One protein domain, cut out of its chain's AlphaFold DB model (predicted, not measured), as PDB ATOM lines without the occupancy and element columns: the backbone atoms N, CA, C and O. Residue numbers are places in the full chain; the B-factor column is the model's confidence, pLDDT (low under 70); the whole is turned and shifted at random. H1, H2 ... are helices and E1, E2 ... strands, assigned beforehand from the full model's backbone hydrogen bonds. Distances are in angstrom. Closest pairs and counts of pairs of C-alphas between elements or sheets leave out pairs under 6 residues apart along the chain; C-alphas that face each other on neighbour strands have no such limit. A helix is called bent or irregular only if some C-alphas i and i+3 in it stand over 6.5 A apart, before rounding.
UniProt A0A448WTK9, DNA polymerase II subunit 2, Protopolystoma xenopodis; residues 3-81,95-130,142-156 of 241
ATOM      1  N   VAL A   3     200.978 190.558 268.026       90.81
ATOM      2  CA  VAL A   3     200.540 189.157 267.956       90.81
ATOM      3  C   VAL A   3     201.481 188.415 267.011       90.81
ATOM      4  O   VAL A   3     201.573 188.764 265.836       90.81
ATOM      5  N   LEU A   4     202.200 187.417 267.526       91.12
ATOM      6  CA  LEU A   4     203.196 186.636 266.786       91.12
ATOM      7  C   LEU A   4     202.677 185.213 266.576       91.12
ATOM      8  O   LEU A   4     202.464 184.483 267.541       91.12
ATOM      9  N   LEU A   5     202.513 184.803 265.320       91.81
ATOM     10  CA  LEU A   5     202.140 183.441 264.955       91.81
ATOM     11  C   LEU A   5     203.323 182.771 264.259       91.81
ATOM     12  O   LEU A   5     203.672 183.114 263.135       91.81
ATOM     13  N   GLY A   6     203.969 181.825 264.942       83.25
ATOM     14  CA  GLY A   6     205.250 181.273 264.481       83.25
ATOM     15  C   GLY A   6     205.178 180.241 263.348       83.25
ATOM     16  O   GLY A   6     206.190 180.012 262.691       83.25
ATOM     17  N   GLU A   7     204.024 179.614 263.117       84.25
ATOM     18  CA  GLU A   7     203.811 178.715 261.978       84.25
ATOM     19  C   GLU A   7     202.359 178.819 261.520       84.25
ATOM     20  O   GLU A   7     201.440 178.520 262.282       84.25
ATOM     21  N   THR A   8     202.162 179.287 260.290       87.88
ATOM     22  CA  THR A   8     200.834 179.590 259.739       87.88
ATOM     23  C   THR A   8     200.596 178.818 258.447       87.88
ATOM     24  O   THR A   8     200.602 179.374 257.355       87.88
ATOM     25  N   ARG A   9     200.396 177.501 258.575       89.12
ATOM     26  CA  ARG A   9     200.091 176.608 257.447       89.12
ATOM     27  C   ARG A   9     198.674 176.847 256.935       89.12
ATOM     28  O   ARG A   9     197.714 176.314 257.484       89.12
ATOM     29  N   LEU A  10     198.546 177.645 255.879       88.25
ATOM     30  CA  LEU A  10     197.260 178.029 255.291       88.25
ATOM     31  C   LEU A  10     196.573 176.867 254.564       88.25
ATOM     32  O   LEU A  10     195.374 176.925 254.312       88.25
ATOM     33  N   ASP A  11     197.326 175.829 254.205       87.31
ATOM     34  CA  ASP A  11     196.820 174.618 253.563       87.31
ATOM     35  C   ASP A  11     196.179 173.627 254.546       87.31
ATOM     36  O   ASP A  11     195.440 172.739 254.121       87.31
ATOM     37  N   TYR A  12     196.431 173.777 255.847       88.88
ATOM     38  CA  TYR A  12     195.818 172.935 256.865       88.88
ATOM     39  C   TYR A  12     194.330 173.271 257.030       88.88
ATOM     40  O   TYR A  12     193.950 174.438 257.190       88.88
ATOM     41  N   SER A  13     193.479 172.241 257.037       84.62
ATOM     42  CA  SER A  13     192.038 172.398 257.240       84.62
ATOM     43  C   SER A  13     191.756 173.099 258.571       84.62
ATOM     44  O   SER A  13     192.238 172.666 259.616       84.62
ATOM     45  N   GLY A  14     190.987 174.187 258.535       88.12
ATOM     46  CA  GLY A  14     190.639 174.975 259.719       88.12
ATOM     47  C   GLY A  14     191.656 176.050 260.117       88.12
ATOM     48  O   GLY A  14     191.342 176.868 260.973       88.12
ATOM     49  N   CYS A  15     192.846 176.136 259.500       91.38
ATOM     50  CA  CYS A  15     193.793 177.214 259.829       91.38
ATOM     51  C   CYS A  15     193.211 178.602 259.520       91.38
ATOM     52  O   CYS A  15     193.266 179.495 260.364       91.38
ATOM     53  N   LEU A  16     192.600 178.769 258.342       91.56
ATOM     54  CA  LEU A  16     191.929 180.017 257.967       91.56
ATOM     55  C   LEU A  16     190.737 180.334 258.880       91.56
ATOM     56  O   LEU A  16     190.527 181.502 259.202       91.56
ATOM     57  N   ASP A  17     190.006 179.320 259.344       92.75
ATOM     58  CA  ASP A  17     188.885 179.503 260.270       92.75
ATOM     59  C   ASP A  17     189.382 179.961 261.646       92.75
ATOM     60  O   ASP A  17     188.873 180.940 262.186       92.75
ATOM     61  N   HIS A  18     190.447 179.347 262.172       93.56
ATOM     62  CA  HIS A  18     191.089 179.789 263.413       93.56
ATOM     63  C   HIS A  18     191.638 181.215 263.302       93.56
ATOM     64  O   HIS A  18     191.483 182.009 264.231       93.56
ATOM     65  N   LEU A  19     192.251 181.566 262.166       93.38
ATOM     66  CA  LEU A  19     192.697 182.935 261.897       93.38
ATOM     67  C   LEU A  19     191.511 183.902 261.831       93.38
ATOM     68  O   LEU A  19     191.589 184.995 262.383       93.38
ATOM     69  N   SER A  20     190.399 183.489 261.222       93.88
ATOM     70  CA  SER A  20     189.161 184.266 261.187       93.88
ATOM     71  C   SER A  20     188.613 184.513 262.595       93.88
ATOM     72  O   SER A  20     188.318 185.655 262.937       93.88
ATOM     73  N   THR A  21     188.549 183.487 263.450       93.19
ATOM     74  CA  THR A  21     188.133 183.630 264.856       93.19
ATOM     75  C   THR A  21     189.071 184.549 265.635       93.19
ATOM     76  O   THR A  21     188.610 185.396 266.400       93.19
ATOM     77  N   LEU A  22     190.383 184.429 265.417       92.12
ATOM     78  CA  LEU A  22     191.388 185.287 266.040       92.12
ATOM     79  C   LEU A  22     191.195 186.753 265.627       92.12
ATOM     80  O   LEU A  22     191.154 187.632 266.488       92.12
ATOM     81  N   PHE A  23     191.034 187.027 264.331       91.56
ATOM     82  CA  PHE A  23     190.780 188.380 263.833       91.56
ATOM     83  C   PHE A  23     189.452 188.937 264.344       91.56
ATOM     84  O   PHE A  23     189.426 190.084 264.780       91.56
ATOM     85  N   ALA A  24     188.389 188.130 264.373       90.00
ATOM     86  CA  ALA A  24     187.097 188.520 264.929       90.00
ATOM     87  C   ALA A  24     187.201 188.899 266.415       90.00
ATOM     88  O   ALA A  24     186.633 189.907 266.830       90.00
ATOM     89  N   GLY A  25     187.970 188.142 267.206       88.50
ATOM     90  CA  GLY A  25     188.209 188.443 268.619       88.50
ATOM     91  C   GLY A  25     188.874 189.806 268.825       88.50
ATOM     92  O   GLY A  25     188.406 190.608 269.629       88.50
ATOM     93  N   PHE A  26     189.915 190.111 268.044       87.38
ATOM     94  CA  PHE A  26     190.587 191.414 268.110       87.38
ATOM     95  C   PHE A  26     189.797 192.557 267.462       87.38
ATOM     96  O   PHE A  26     190.020 193.711 267.812       87.38
ATOM     97  N   ALA A  27     188.904 192.267 266.515       84.31
ATOM     98  CA  ALA A  27     188.022 193.265 265.920       84.31
ATOM     99  C   ALA A  27     186.858 193.636 266.855       84.31
ATOM    100  O   ALA A  27     186.449 194.796 266.895       84.31
ATOM    101  N   ALA A  28     186.339 192.667 267.618       81.94
ATOM    102  CA  ALA A  28     185.270 192.880 268.590       81.94
ATOM    103  C   ALA A  28     185.741 193.700 269.802       81.94
ATOM    104  O   ALA A  28     184.995 194.546 270.306       81.94
ATOM    105  N   ASP A  29     186.983 193.493 270.252       75.94
ATOM    106  CA  ASP A  29     187.570 194.291 271.326       75.94
ATOM    107  C   ASP A  29     188.114 195.633 270.808       75.94
ATOM    108  O   ASP A  29     189.275 195.795 270.432       75.94
ATOM    109  N   THR A  30     187.244 196.642 270.823       67.62
ATOM    110  CA  THR A  30     187.588 198.017 270.423       67.62
ATOM    111  C   THR A  30     188.474 198.755 271.430       67.62
ATOM    112  O   THR A  30     188.932 199.863 271.139       67.62
ATOM    113  N   THR A  31     188.732 198.183 272.612       67.44
ATOM    114  CA  THR A  31     189.464 198.874 273.682       67.44
ATOM    115  C   THR A  31     190.979 198.748 273.549       67.44
ATOM    116  O   THR A  31     191.699 199.655 273.974       67.44
ATOM    117  N   CYS A  32     191.487 197.685 272.911       70.94
ATOM    118  CA  CYS A  32     192.928 197.467 272.765       70.94
ATOM    119  C   CYS A  32     193.339 196.759 271.451       70.94
ATOM    120  O   CYS A  32     193.831 195.628 271.470       70.94
ATOM    121  N   PRO A  33     193.239 197.432 270.286       77.19
ATOM    122  CA  PRO A  33     193.642 196.831 269.018       77.19
ATOM    123  C   PRO A  33     195.147 196.490 268.988       77.19
ATOM    124  O   PRO A  33     195.984 197.262 269.483       77.19
ATOM    125  N   PRO A  34     195.538 195.349 268.389       86.75
ATOM    126  CA  PRO A  34     196.941 195.031 268.171       86.75
ATOM    127  C   PRO A  34     197.585 196.015 267.191       86.75
ATOM    128  O   PRO A  34     196.983 196.438 266.209       86.75
ATOM    129  N   ALA A  35     198.849 196.349 267.447       86.38
ATOM    130  CA  ALA A  35     199.658 197.190 266.572       86.38
ATOM    131  C   ALA A  35     200.006 196.449 265.273       86.38
ATOM    132  O   ALA A  35     199.932 197.026 264.190       86.38
ATOM    133  N   ALA A  36     200.350 195.162 265.375       88.62
ATOM    134  CA  ALA A  36     200.572 194.315 264.213       88.62
ATOM    135  C   ALA A  36     200.298 192.831 264.503       88.62
ATOM    136  O   ALA A  36     200.485 192.352 265.628       88.62
ATOM    137  N   PHE A  37     199.897 192.120 263.454       92.44
ATOM    138  CA  PHE A  37     199.896 190.670 263.346       92.44
ATOM    139  C   PHE A  37     201.109 190.254 262.531       92.44
ATOM    140  O   PHE A  37     201.245 190.651 261.375       92.44
ATOM    141  N   VAL A  38     201.983 189.454 263.127       92.81
ATOM    142  CA  VAL A  38     203.143 188.906 262.436       92.81
ATOM    143  C   VAL A  38     202.914 187.425 262.203       92.81
ATOM    144  O   VAL A  38     202.886 186.637 263.150       92.81
ATOM    145  N   LEU A  39     202.731 187.059 260.937       93.44
ATOM    146  CA  LEU A  39     202.563 185.679 260.510       93.44
ATOM    147  C   LEU A  39     203.891 185.186 259.949       93.44
ATOM    148  O   LEU A  39     204.368 185.671 258.918       93.44
ATOM    149  N   CYS A  40     204.494 184.233 260.648       90.88
ATOM    150  CA  CYS A  40     205.688 183.551 260.189       90.88
ATOM    151  C   CYS A  40     205.305 182.355 259.314       90.88
ATOM    152  O   CYS A  40     204.340 181.631 259.588       90.88
ATOM    153  N   GLY A  41     206.086 182.187 258.253       82.81
ATOM    154  CA  GLY A  41     205.805 181.291 257.147       82.81
ATOM    155  C   GLY A  41     206.090 179.816 257.418       82.81
ATOM    156  O   GLY A  41     206.098 179.348 258.559       82.81
ATOM    157  N   ASN A  42     206.331 179.096 256.322       87.00
ATOM    158  CA  ASN A  42     205.827 177.745 256.050       87.00
ATOM    159  C   ASN A  42     204.307 177.773 255.814       87.00
ATOM    160  O   ASN A  42     203.547 177.071 256.477       87.00
ATOM    161  N   PHE A  43     203.867 178.607 254.869       87.06
ATOM    162  CA  PHE A  43     202.450 178.823 254.560       87.06
ATOM    163  C   PHE A  43     201.786 177.633 253.861       87.06
ATOM    164  O   PHE A  43     200.565 177.512 253.890       87.06
ATOM    165  N   ILE A  44     202.575 176.772 253.217       85.56
ATOM    166  CA  ILE A  44     202.118 175.527 252.588       85.56
ATOM    167  C   ILE A  44     203.018 174.390 253.044       85.56
ATOM    168  O   ILE A  44     204.241 174.562 253.102       85.56
ATOM    169  N   ASN A  45     202.440 173.207 253.247       82.56
ATOM    170  CA  ASN A  45     203.185 171.985 253.493       82.56
ATOM    171  C   ASN A  45     204.302 171.777 252.438       82.56
ATOM    172  O   ASN A  45     204.028 171.760 251.232       82.56
ATOM    173  N   PRO A  46     205.569 171.592 252.858       70.88
ATOM    174  CA  PRO A  46     206.683 171.332 251.943       70.88
ATOM    175  C   PRO A  46     206.435 170.143 251.002       70.88
ATOM    176  O   PRO A  46     206.847 170.186 249.843       70.88
ATOM    177  N   GLN A  47     205.708 169.117 251.453       65.69
ATOM    178  CA  GLN A  47     205.417 167.918 250.663       65.69
ATOM    179  C   GLN A  47     204.364 168.151 249.567       65.69
ATOM    180  O   GLN A  47     204.355 167.441 248.561       65.69
ATOM    181  N   ALA A  48     203.525 169.186 249.688       60.38
ATOM    182  CA  ALA A  48     202.503 169.499 248.686       60.38
ATOM    183  C   ALA A  48     203.110 169.884 247.318       60.38
ATOM    184  O   ALA A  48     202.485 169.695 246.274       60.38
ATOM    185  N   GLY A  49     204.347 170.394 247.309       54.94
ATOM    186  CA  GLY A  49     205.075 170.746 246.086       54.94
ATOM    187  C   GLY A  49     205.648 169.547 245.325       54.94
ATOM    188  O   GLY A  49     205.772 169.622 244.104       54.94
ATOM    189  N   LEU A  50     205.949 168.444 246.021       55.69
ATOM    190  CA  LEU A  50     206.564 167.254 245.422       55.69
ATOM    191  C   LEU A  50     205.604 166.532 244.465       55.69
ATOM    192  O   LEU A  50     206.025 165.984 243.454       55.69
ATOM    193  N   ILE A  51     204.305 166.579 244.771       56.69
ATOM    194  CA  ILE A  51     203.252 165.871 244.029       56.69
ATOM    195  C   ILE A  51     202.698 166.733 242.880       56.69
ATOM    196  O   ILE A  51     202.252 166.213 241.862       56.69
ATOM    197  N   SER A  52     202.715 168.063 243.029       59.09
ATOM    198  CA  SER A  52     201.994 168.987 242.135       59.09
ATOM    199  C   SER A  52     202.888 169.884 241.262       59.09
ATOM    200  O   SER A  52     202.374 170.599 240.401       59.09
ATOM    201  N   GLY A  53     204.212 169.849 241.431       64.62
ATOM    202  CA  GLY A  53     205.152 170.686 240.679       64.62
ATOM    203  C   GLY A  53     205.183 172.160 241.136       64.62
ATOM    204  O   GLY A  53     204.245 172.653 241.775       64.62
ATOM    205  N   PRO A  54     206.259 172.906 240.810       65.50
ATOM    206  CA  PRO A  54     206.518 174.239 241.371       65.50
ATOM    207  C   PRO A  54     205.467 175.286 240.972       65.50
ATOM    208  O   PRO A  54     205.073 176.108 241.797       65.50
ATOM    209  N   GLY A  55     204.943 175.219 239.741       69.62
ATOM    210  CA  GLY A  55     203.918 176.151 239.259       69.62
ATOM    211  C   GLY A  55     202.598 176.045 240.030       69.62
ATOM    212  O   GLY A  55     202.031 177.059 240.434       69.62
ATOM    213  N   ARG A  56     202.130 174.822 240.326       74.62
ATOM    214  CA  ARG A  56     200.882 174.623 241.086       74.62
ATOM    215  C   ARG A  56     201.014 175.070 242.537       74.62
ATOM    216  O   ARG A  56     200.047 175.581 243.097       74.62
ATOM    217  N   ARG A  57     202.204 174.926 243.128       76.62
ATOM    218  CA  ARG A  57     202.487 175.385 244.493       76.62
ATOM    219  C   ARG A  57     202.335 176.901 244.622       76.62
ATOM    220  O   ARG A  57     201.699 177.372 245.560       76.62
ATOM    221  N   ILE A  58     202.861 177.653 243.657       78.44
ATOM    222  CA  ILE A  58     202.739 179.116 243.609       78.44
ATOM    223  C   ILE A  58     201.273 179.535 243.430       78.44
ATOM    224  O   ILE A  58     200.797 180.424 244.135       78.44
ATOM    225  N   CYS A  59     200.525 178.865 242.543       80.38
ATOM    226  CA  CYS A  59     199.092 179.122 242.366       80.38
ATOM    227  C   CYS A  59     198.285 178.853 243.645       80.38
ATOM    228  O   CYS A  59     197.409 179.643 243.998       80.38
ATOM    229  N   LEU A  60     198.587 177.757 244.351       83.75
ATOM    230  CA  LEU A  60     197.949 177.425 245.623       83.75
ATOM    231  C   LEU A  60     198.239 178.496 246.680       83.75
ATOM    232  O   LEU A  60     197.312 178.960 247.339       83.75
ATOM    233  N   LEU A  61     199.500 178.926 246.790       84.88
ATOM    234  CA  LEU A  61     199.920 179.957 247.740       84.88
ATOM    235  C   LEU A  61     199.200 181.270 247.488       84.88
ATOM    236  O   LEU A  61     198.639 181.848 248.411       84.88
ATOM    237  N   ARG A  62     199.146 181.699 246.226       84.81
ATOM    238  CA  ARG A  62     198.423 182.902 245.804       84.81
ATOM    239  C   ARG A  62     196.947 182.842 246.180       84.81
ATOM    240  O   ARG A  62     196.411 183.817 246.698       84.81
ATOM    241  N   ARG A  63     196.293 181.698 245.967       86.12
ATOM    242  CA  ARG A  63     194.887 181.511 246.349       86.12
ATOM    243  C   ARG A  63     194.691 181.614 247.864       86.12
ATOM    244  O   ARG A  63     193.813 182.348 248.301       86.12
ATOM    245  N   LEU A  64     195.510 180.911 248.646       88.56
ATOM    246  CA  LEU A  64     195.405 180.882 250.109       88.56
ATOM    247  C   LEU A  64     195.736 182.239 250.742       88.56
ATOM    248  O   LEU A  64     195.022 182.699 251.628       88.56
ATOM    249  N   LEU A  65     196.776 182.917 250.250       88.19
ATOM    250  CA  LEU A  65     197.111 184.275 250.672       88.19
ATOM    251  C   LEU A  65     196.008 185.262 250.290       88.19
ATOM    252  O   LEU A  65     195.665 186.116 251.099       88.19
ATOM    253  N   GLY A  66     195.412 185.124 249.103       87.25
ATOM    254  CA  GLY A  66     194.257 185.924 248.696       87.25
ATOM    255  C   GLY A  66     193.068 185.751 249.646       87.25
ATOM    256  O   GLY A  66     192.491 186.744 250.085       87.25
ATOM    257  N   GLN A  67     192.747 184.512 250.026       89.44
ATOM    258  CA  GLN A  67     191.694 184.215 251.006       89.44
ATOM    259  C   GLN A  67     192.009 184.801 252.385       89.44
ATOM    260  O   GLN A  67     191.157 185.457 252.980       89.44
ATOM    261  N   LEU A  68     193.240 184.633 252.873       91.00
ATOM    262  CA  LEU A  68     193.701 185.239 254.123       91.00
ATOM    263  C   LEU A  68     193.527 186.763 254.106       91.00
ATOM    264  O   LEU A  68     193.043 187.351 255.071       91.00
ATOM    265  N   LEU A  69     193.910 187.401 252.999       88.50
ATOM    266  CA  LEU A  69     193.840 188.847 252.840       88.50
ATOM    267  C   LEU A  69     192.387 189.339 252.825       88.50
ATOM    268  O   LEU A  69     192.068 190.347 253.453       88.50
ATOM    269  N   GLN A  70     191.499 188.603 252.155       88.19
ATOM    270  CA  GLN A  70     190.060 188.864 252.166       88.19
ATOM    271  C   GLN A  70     189.463 188.719 253.570       88.19
ATOM    272  O   GLN A  70     188.712 189.595 253.991       88.19
ATOM    273  N   LEU A  71     189.827 187.667 254.312       89.69
ATOM    274  CA  LEU A  71     189.389 187.471 255.699       89.69
ATOM    275  C   LEU A  71     189.863 188.612 256.602       89.69
ATOM    276  O   LEU A  71     189.084 189.152 257.383       89.69
ATOM    277  N   PHE A  72     191.122 189.024 256.465       89.06
ATOM    278  CA  PHE A  72     191.669 190.134 257.236       89.06
ATOM    279  C   PHE A  72     190.929 191.450 256.949       89.06
ATOM    280  O   PHE A  72     190.541 192.164 257.871       89.06
ATOM    281  N   LEU A  73     190.666 191.748 255.673       86.44
ATOM    282  CA  LEU A  73     189.912 192.937 255.269       86.44
ATOM    283  C   LEU A  73     188.442 192.897 255.696       86.44
ATOM    284  O   LEU A  73     187.873 193.947 255.988       86.44
ATOM    285  N   HIS A  74     187.833 191.713 255.735       88.88
ATOM    286  CA  HIS A  74     186.465 191.533 256.210       88.88
ATOM    287  C   HIS A  74     186.325 191.928 257.686       88.88
ATOM    288  O   HIS A  74     185.400 192.655 258.037       88.88
ATOM    289  N   HIS A  75     187.273 191.504 258.529       87.50
ATOM    290  CA  HIS A  75     187.278 191.828 259.961       87.50
ATOM    291  C   HIS A  75     187.740 193.259 260.254       87.50
ATOM    292  O   HIS A  75     187.283 193.874 261.215       87.50
ATOM    293  N   PHE A  76     188.605 193.824 259.408       84.88
ATOM    294  CA  PHE A  76     189.129 195.184 259.555       84.88
ATOM    295  C   PHE A  76     188.809 196.067 258.330       84.88
ATOM    296  O   PHE A  76     189.718 196.513 257.620       84.88
ATOM    297  N   PRO A  77     187.529 196.413 258.085       79.38
ATOM    298  CA  PRO A  77     187.125 197.173 256.897       79.38
ATOM    299  C   PRO A  77     187.699 198.601 256.863       79.38
ATOM    300  O   PRO A  77     187.901 199.182 255.794       79.38
ATOM    301  N   HIS A  78     188.038 199.166 258.027       73.75
ATOM    302  CA  HIS A  78     188.597 200.515 258.177       73.75
ATOM    303  C   HIS A  78     190.014 200.690 257.596       73.75
ATOM    304  O   HIS A  78     190.531 201.811 257.541       73.75
ATOM    305  N   LEU A  79     190.662 199.603 257.165       73.31
ATOM    306  CA  LEU A  79     191.994 199.642 256.560       73.31
ATOM    307  C   LEU A  79     191.984 200.257 255.153       73.31
ATOM    308  O   LEU A  79     192.917 200.985 254.808       73.31
ATOM    309  N   ASN A  80     190.913 200.038 254.381       64.00
ATOM    310  CA  ASN A  80     190.790 200.515 252.997       64.00
ATOM    311  C   ASN A  80     190.120 201.894 252.878       64.00
ATOM    312  O   ASN A  80     190.235 202.547 251.845       64.00
ATOM    313  N   THR A  81     189.447 202.376 253.926       56.84
ATOM    314  CA  THR A  81     188.660 203.624 253.883       56.84
ATOM    315  C   THR A  81     189.475 204.891 254.179       56.84
ATOM    316  O   THR A  81     188.923 205.985 254.272       56.84
ATOM    317  N   GLN A  95     194.661 202.501 266.247       62.22
ATOM    318  CA  GLN A  95     195.814 201.794 265.696       62.22
ATOM    319  C   GLN A  95     195.279 200.794 264.667       62.22
ATOM    320  O   GLN A  95     194.610 199.826 265.018       62.22
ATOM    321  N   ARG A  96     195.507 201.075 263.384       74.94
ATOM    322  CA  ARG A  96     195.203 200.130 262.311       74.94
ATOM    323  C   ARG A  96     196.157 198.948 262.466       74.94
ATOM    324  O   ARG A  96     197.364 199.194 262.425       74.94
ATOM    325  N   PRO A  97     195.664 197.710 262.628       85.25
ATOM    326  CA  PRO A  97     196.554 196.569 262.737       85.25
ATOM    327  C   PRO A  97     197.325 196.410 261.427       85.25
ATOM    328  O   PRO A  97     196.736 196.338 260.347       85.25
ATOM    329  N   GLN A  98     198.648 196.374 261.526       87.94
ATOM    330  CA  GLN A  98     199.507 196.036 260.396       87.94
ATOM    331  C   GLN A  98     199.600 194.516 260.255       87.94
ATOM    332  O   GLN A  98     199.684 193.802 261.250       87.94
ATOM    333  N   LEU A  99     199.608 194.009 259.028       90.19
ATOM    334  CA  LEU A  99     199.854 192.605 258.724       90.19
ATOM    335  C   LEU A  99     201.280 192.457 258.196       90.19
ATOM    336  O   LEU A  99     201.613 192.985 257.137       90.19
ATOM    337  N   VAL A 100     202.121 191.739 258.932       91.25
ATOM    338  CA  VAL A 100     203.520 191.474 258.588       91.25
ATOM    339  C   VAL A 100     203.661 189.999 258.234       91.25
ATOM    340  O   VAL A 100     203.351 189.134 259.052       91.25
ATOM    341  N   LEU A 101     204.140 189.707 257.028       91.75
ATOM    342  CA  LEU A 101     204.367 188.342 256.556       91.75
ATOM    343  C   LEU A 101     205.867 188.072 256.472       91.75
ATOM    344  O   LEU A 101     206.563 188.686 255.660       91.75
ATOM    345  N   VAL A 102     206.347 187.154 257.311       91.50
ATOM    346  CA  VAL A 102     207.749 186.719 257.354       91.50
ATOM    347  C   VAL A 102     207.851 185.370 256.642       91.50
ATOM    348  O   VAL A 102     207.184 184.429 257.074       91.50
ATOM    349  N   PRO A 103     208.659 185.225 255.581       89.31
ATOM    350  CA  PRO A 103     208.791 183.953 254.884       89.31
ATOM    351  C   PRO A 103     209.479 182.905 255.763       89.31
ATOM    352  O   PRO A 103     210.373 183.213 256.553       89.31
ATOM    353  N   GLY A 104     209.047 181.655 255.632       86.62
ATOM    354  CA  GLY A 104     209.681 180.502 256.256       86.62
ATOM    355  C   GLY A 104     210.692 179.814 255.335       86.62
ATOM    356  O   GLY A 104     210.683 180.026 254.121       86.62
ATOM    357  N   PRO A 105     211.536 178.924 255.887       80.81
ATOM    358  CA  PRO A 105     212.552 178.206 255.123       80.81
ATOM    359  C   PRO A 105     211.964 177.305 254.037       80.81
ATOM    360  O   PRO A 105     212.637 177.016 253.062       80.81
ATOM    361  N   ASN A 106     210.722 176.842 254.169       78.81
ATOM    362  CA  ASN A 106     210.139 175.948 253.173       78.81
ATOM    363  C   ASN A 106     209.298 176.674 252.124       78.81
ATOM    364  O   ASN A 106     208.848 176.017 251.185       78.81
ATOM    365  N   ASP A 107     209.066 177.981 252.245       79.75
ATOM    366  CA  ASP A 107     208.177 178.705 251.337       79.75
ATOM    367  C   ASP A 107     208.733 178.776 249.912       79.75
ATOM    368  O   ASP A 107     209.931 178.650 249.672       79.75
ATOM    369  N   ALA A 108     207.841 178.902 248.930       68.69
ATOM    370  CA  ALA A 108     208.214 178.966 247.521       68.69
ATOM    371  C   ALA A 108     208.711 180.378 247.172       68.69
ATOM    372  O   ALA A 108     207.975 181.173 246.586       68.69
ATOM    373  N   LEU A 109     209.942 180.698 247.574       68.75
ATOM    374  CA  LEU A 109     210.628 181.920 247.170       68.75
ATOM    375  C   LEU A 109     211.444 181.696 245.883       68.75
ATOM    376  O   LEU A 109     211.865 180.572 245.609       68.75
ATOM    377  N   PRO A 110     211.693 182.751 245.081       59.66
ATOM    378  CA  PRO A 110     212.521 182.654 243.872       59.66
ATOM    379  C   PRO A 110     213.987 182.288 244.149       59.66
ATOM    380  O   PRO A 110     214.681 181.808 243.257       59.66
ATOM    381  N   ALA A 111     214.468 182.538 245.370       59.66
ATOM    382  CA  ALA A 111     215.828 182.243 245.802       59.66
ATOM    383  C   ALA A 111     215.905 180.864 246.484       59.66
ATOM    384  O   ALA A 111     214.933 180.446 247.115       59.66
ATOM    385  N   PRO A 112     217.050 180.160 246.408       61.28
ATOM    386  CA  PRO A 112     217.230 178.905 247.120       61.28
ATOM    387  C   PRO A 112     217.040 179.112 248.627       61.28
ATOM    388  O   PRO A 112     217.750 179.878 249.276       61.28
ATOM    389  N   ASN A 113     216.101 178.353 249.177       62.84
ATOM    390  CA  ASN A 113     215.618 178.385 250.557       62.84
ATOM    391  C   ASN A 113     216.666 178.138 251.664       62.84
ATOM    392  O   ASN A 113     216.340 178.181 252.847       62.84
ATOM    393  N   ILE A 114     217.913 177.867 251.286       66.25
ATOM    394  CA  ILE A 114     219.037 177.564 252.181       66.25
ATOM    395  C   ILE A 114     219.875 178.827 252.456       66.25
ATOM    396  O   ILE A 114     220.683 178.837 253.384       66.25
ATOM    397  N   ILE A 115     219.676 179.899 251.677       76.06
ATOM    398  CA  ILE A 115     220.492 181.113 251.747       76.06
ATOM    399  C   ILE A 115     219.781 182.212 252.545       76.06
ATOM    400  O   ILE A 115     218.635 182.555 252.255       76.06
ATOM    401  N   TYR A 116     220.481 182.789 253.523       79.44
ATOM    402  CA  TYR A 116     220.029 183.946 254.301       79.44
ATOM    403  C   TYR A 116     220.845 185.200 253.956       79.44
ATOM    404  O   TYR A 116     222.040 185.070 253.701       79.44
ATOM    405  N   PRO A 117     220.263 186.413 253.992       82.12
ATOM    406  CA  PRO A 117     218.856 186.732 254.260       82.12
ATOM    407  C   PRO A 117     217.922 186.321 253.108       82.12
ATOM    408  O   PRO A 117     218.213 186.548 251.937       82.12
ATOM    409  N   GLN A 118     216.776 185.729 253.448       81.38
ATOM    410  CA  GLN A 118     215.737 185.382 252.483       81.38
ATOM    411  C   GLN A 118     214.932 186.634 252.108       81.38
ATOM    412  O   GLN A 118     214.503 187.372 253.008       81.38
ATOM    413  N   PRO A 119     214.687 186.882 250.809       81.75
ATOM    414  CA  PRO A 119     213.848 187.992 250.381       81.75
ATOM    415  C   PRO A 119     212.400 187.785 250.839       81.75
ATOM    416  O   PRO A 119     211.946 186.654 251.012       81.75
ATOM    417  N   GLY A 120     211.663 188.882 251.011       81.31
ATOM    418  CA  GLY A 120     210.230 188.812 251.291       81.31
ATOM    419  C   GLY A 120     209.432 188.201 250.138       81.31
ATOM    420  O   GLY A 120     209.909 188.094 249.006       81.31
ATOM    421  N   LEU A 121     208.189 187.809 250.426       80.69
ATOM    422  CA  LEU A 121     207.265 187.314 249.404       80.69
ATOM    423  C   LEU A 121     207.072 188.376 248.306       80.69
ATOM    424  O   LEU A 121     206.911 189.559 248.600       80.69
ATOM    425  N   SER A 122     207.069 187.959 247.037       72.50
ATOM    426  CA  SER A 122     206.865 188.885 245.917       72.50
ATOM    427  C   SER A 122     205.438 189.439 245.927       72.50
ATOM    428  O   SER A 122     204.476 188.688 246.106       72.50
ATOM    429  N   ALA A 123     205.287 190.740 245.658       65.44
ATOM    430  CA  ALA A 123     203.983 191.391 245.520       65.44
ATOM    431  C   ALA A 123     203.102 190.727 244.440       65.44
ATOM    432  O   ALA A 123     201.877 190.697 244.566       65.44
ATOM    433  N   SER A 124     203.723 190.100 243.435       62.66
ATOM    434  CA  SER A 124     203.048 189.322 242.386       62.66
ATOM    435  C   SER A 124     202.216 188.137 242.910       62.66
ATOM    436  O   SER A 124     201.281 187.700 242.236       62.66
ATOM    437  N   LEU A 125     202.505 187.637 244.121       66.19
ATOM    438  CA  LEU A 125     201.741 186.568 244.774       66.19
ATOM    439  C   LEU A 125     200.414 187.049 245.372       66.19
ATOM    440  O   LEU A 125     199.544 186.223 245.626       66.19
ATOM    441  N   PHE A 126     200.255 188.351 245.611       65.38
ATOM    442  CA  PHE A 126     199.103 188.911 246.330       65.38
ATOM    443  C   PHE A 126     198.075 189.567 245.414       65.38
ATOM    444  O   PHE A 126     196.908 189.687 245.779       65.38
ATOM    445  N   LEU A 127     198.481 189.988 244.219       56.53
ATOM    446  CA  LEU A 127     197.565 190.602 243.262       56.53
ATOM    447  C   LEU A 127     196.815 189.517 242.490       56.53
ATOM    448  O   LEU A 127     197.423 188.510 242.145       56.53
ATOM    449  N   PRO A 128     195.523 189.668 242.173       49.25
ATOM    450  CA  PRO A 128     194.864 188.904 241.114       49.25
ATOM    451  C   PRO A 128     195.428 189.298 239.735       49.25
ATOM    452  O   PRO A 128     195.805 190.455 239.561       49.25
ATOM    453  N   PRO A 129     195.464 188.398 238.733       47.75
ATOM    454  CA  PRO A 129     195.783 188.780 237.355       47.75
ATOM    455  C   PRO A 129     194.761 189.782 236.790       47.75
ATOM    456  O   PRO A 129     195.106 190.571 235.923       47.75
ATOM    457  N   ASP A 130     193.534 189.793 237.323       41.09
ATOM    458  CA  ASP A 130     192.422 190.632 236.850       41.09
ATOM    459  C   ASP A 130     192.410 192.067 237.399       41.09
ATOM    460  O   ASP A 130     191.666 192.904 236.895       41.09
ATOM    461  N   PRO A 142     204.203 196.583 241.453       56.44
ATOM    462  CA  PRO A 142     202.964 196.929 242.124       56.44
ATOM    463  C   PRO A 142     203.195 197.032 243.637       56.44
ATOM    464  O   PRO A 142     203.626 196.088 244.302       56.44
ATOM    465  N   ARG A 143     202.919 198.214 244.196       60.19
ATOM    466  CA  ARG A 143     203.191 198.517 245.604       60.19
ATOM    467  C   ARG A 143     202.091 197.943 246.512       60.19
ATOM    468  O   ARG A 143     200.917 198.225 246.269       60.19
ATOM    469  N   PRO A 144     202.434 197.197 247.580       68.69
ATOM    470  CA  PRO A 144     201.446 196.715 248.540       68.69
ATOM    471  C   PRO A 144     200.799 197.877 249.321       68.69
ATOM    472  O   PRO A 144     201.400 198.951 249.451       68.69
ATOM    473  N   PRO A 145     199.580 197.685 249.859       74.50
ATOM    474  CA  PRO A 145     198.919 198.690 250.686       74.50
ATOM    475  C   PRO A 145     199.697 198.950 251.986       74.50
ATOM    476  O   PRO A 145     200.431 198.096 252.469       74.50
ATOM    477  N   THR A 146     199.505 200.124 252.595       76.06
ATOM    478  CA  THR A 146     200.285 200.591 253.763       76.06
ATOM    479  C   THR A 146     200.139 199.743 255.026       76.06
ATOM    480  O   THR A 146     200.944 199.878 255.940       76.06
ATOM    481  N   TRP A 147     199.110 198.902 255.098       84.75
ATOM    482  CA  TRP A 147     198.878 197.985 256.208       84.75
ATOM    483  C   TRP A 147     199.527 196.611 255.993       84.75
ATOM    484  O   TRP A 147     199.629 195.859 256.956       84.75
ATOM    485  N   LEU A 148     199.970 196.274 254.774       86.38
ATOM    486  CA  LEU A 148     200.589 194.990 254.439       86.38
ATOM    487  C   LEU A 148     202.103 195.155 254.267       86.38
ATOM    488  O   LEU A 148     202.568 195.839 253.357       86.38
ATOM    489  N   HIS A 149     202.874 194.462 255.099       87.75
ATOM    490  CA  HIS A 149     204.331 194.435 255.041       87.75
ATOM    491  C   HIS A 149     204.830 193.038 254.668       87.75
ATOM    492  O   HIS A 149     204.695 192.081 255.431       87.75
ATOM    493  N   LEU A 150     205.443 192.940 253.491       88.44
ATOM    494  CA  LEU A 150     206.153 191.752 253.028       88.44
ATOM    495  C   LEU A 150     207.622 191.923 253.414       88.44
ATOM    496  O   LEU A 150     208.319 192.750 252.828       88.44
ATOM    497  N   VAL A 151     208.064 191.214 254.451       88.75
ATOM    498  CA  VAL A 151     209.393 191.418 255.048       88.75
ATOM    499  C   VAL A 151     210.338 190.267 254.727       88.75
ATOM    500  O   VAL A 151     209.902 189.184 254.348       88.75
ATOM    501  N   SER A 152     211.642 190.508 254.857       89.06
ATOM    502  CA  SER A 152     212.678 189.479 254.730       89.06
ATOM    503  C   SER A 152     212.670 188.513 255.917       89.06
ATOM    504  O   SER A 152     212.042 188.762 256.945       89.06
ATOM    505  N   ASN A 153     213.419 187.423 255.805       88.44
ATOM    506  CA  ASN A 153     213.747 186.565 256.938       88.44
ATOM    507  C   ASN A 153     215.275 186.401 257.014       88.44
ATOM    508  O   ASN A 153     215.858 185.869 256.071       88.44
ATOM    509  N   PRO A 154     215.948 186.843 258.091       89.62
ATOM    510  CA  PRO A 154     215.395 187.531 259.262       89.62
ATOM    511  C   PRO A 154     214.856 188.939 258.946       89.62
ATOM    512  O   PRO A 154     215.215 189.551 257.936       89.62
ATOM    513  N   CYS A 155     214.020 189.476 259.836       88.25
ATOM    514  CA  CYS A 155     213.616 190.884 259.827       88.25
ATOM    515  C   CYS A 155     213.728 191.518 261.214       88.25
ATOM    516  O   CYS A 155     213.496 190.867 262.235       88.25
ATOM    517  N   ARG A 156     214.016 192.822 261.249       88.25
ATOM    518  CA  ARG A 156     213.997 193.647 262.460       88.25
ATOM    519  C   ARG A 156     212.801 194.595 262.409       88.25
ATOM    520  O   ARG A 156     212.695 195.415 261.504       88.25
TER     521      ARG A 156
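What this domain is: This is residues 3 to 81, 95 to 130 and 142 to 156 of the 241 residues of the protein "DNA polymerase II subunit 2" of Protopolystoma xenopodis (UniProt A0A448WTK9). A small sheet of four parallel strands, E1 to E4, stands with two helices, H1 and H2, set off from one face of it, while its other face has no named helix. The two helices run the same way as each other and against the strands, and a long stretch with no named element, residues 103 to 130, leads away from the end of E3. The printed part has 130 residues, with E1, H1, E2, H2, E3 and E4 along the chain, and the sheet's order is E1, E2, E3, E4. The class is mixed, helices and strands, with 58 of the 130 residues in named elements. The whole is compact, with a radius of gyration of the C-alphas of 14.7 A and spans of 45 by 31 by 31 A.

Where its parts are: E1 is residues 3 to 5, 6.7 A long, and begins at C-alpha 3 (200.540, 189.157, 267.956). E2 is residues 36 to 40, 12.6 A, E3 residues 98 to 102, 12.8 A, and E4 residues 148 to 150, 6.6 A, ending at C-alpha 150 (206.153, 191.752, 253.028). H1, residues 15 to 28, measures 19.9 A. H2, residues 48 to 75, measures 29.3 A and ends at C-alpha 75 (187.278, 191.828, 259.961). H2 is irregular: C-alphas 51 and 54 are 9.4 A apart, and it has a kink of 110 degrees near residue 55.

How they stand to each other: E1 and E4 are the edge strands. E1 and E2 are parallel at 11 degrees, with N 38 and O 3 2.8 A apart, within hydrogen-bond range. E2 and E3 are parallel at 17 degrees, with N 100 and O 37 at 2.8 A. E3 and E4 are parallel at 17 degrees, with N 149 and O 99 at 2.8 A. From edge to edge the strands' lines turn by 44 degrees. E1, H1 and E2 form a strand-helix-strand unit, two parallel neighbour strands with a helix between, and its crossover is right-handed. Neither H1 nor H2 is on the sheet, with 2 and 3 pairs of C-alphas within 10 A. H2 touches H1 with residues 68 to 75 alone; the closest C-alphas, of Ala 24 and His 75, are 6.0 A apart. Their lines stand at a shallow tilt of 17 degrees, the same way. In H1 every O i to N i+4 pair is within hydrogen-bond range; in H2 20 of 24 are.

The domain as a whole: The two C-alphas farthest apart, of Thr 31 and Ile 51, are 46.5 A apart. Residues 82 to 94 are not printed, with 13.9 A between C-alphas 81 and 95, and residues 131 to 141 are not printed, with 13.4 A between C-alphas 130 and 142. The links from H2 to E3 and from E3 to E4 run across these cuts; the links E1 to H1, H1 to E2 and E2 to H2 are short. The mean pLDDT of the printed part is 79.6, and 32 residues are under 70, among them residues 47 to 55, 108 to 114 and 123 to 130.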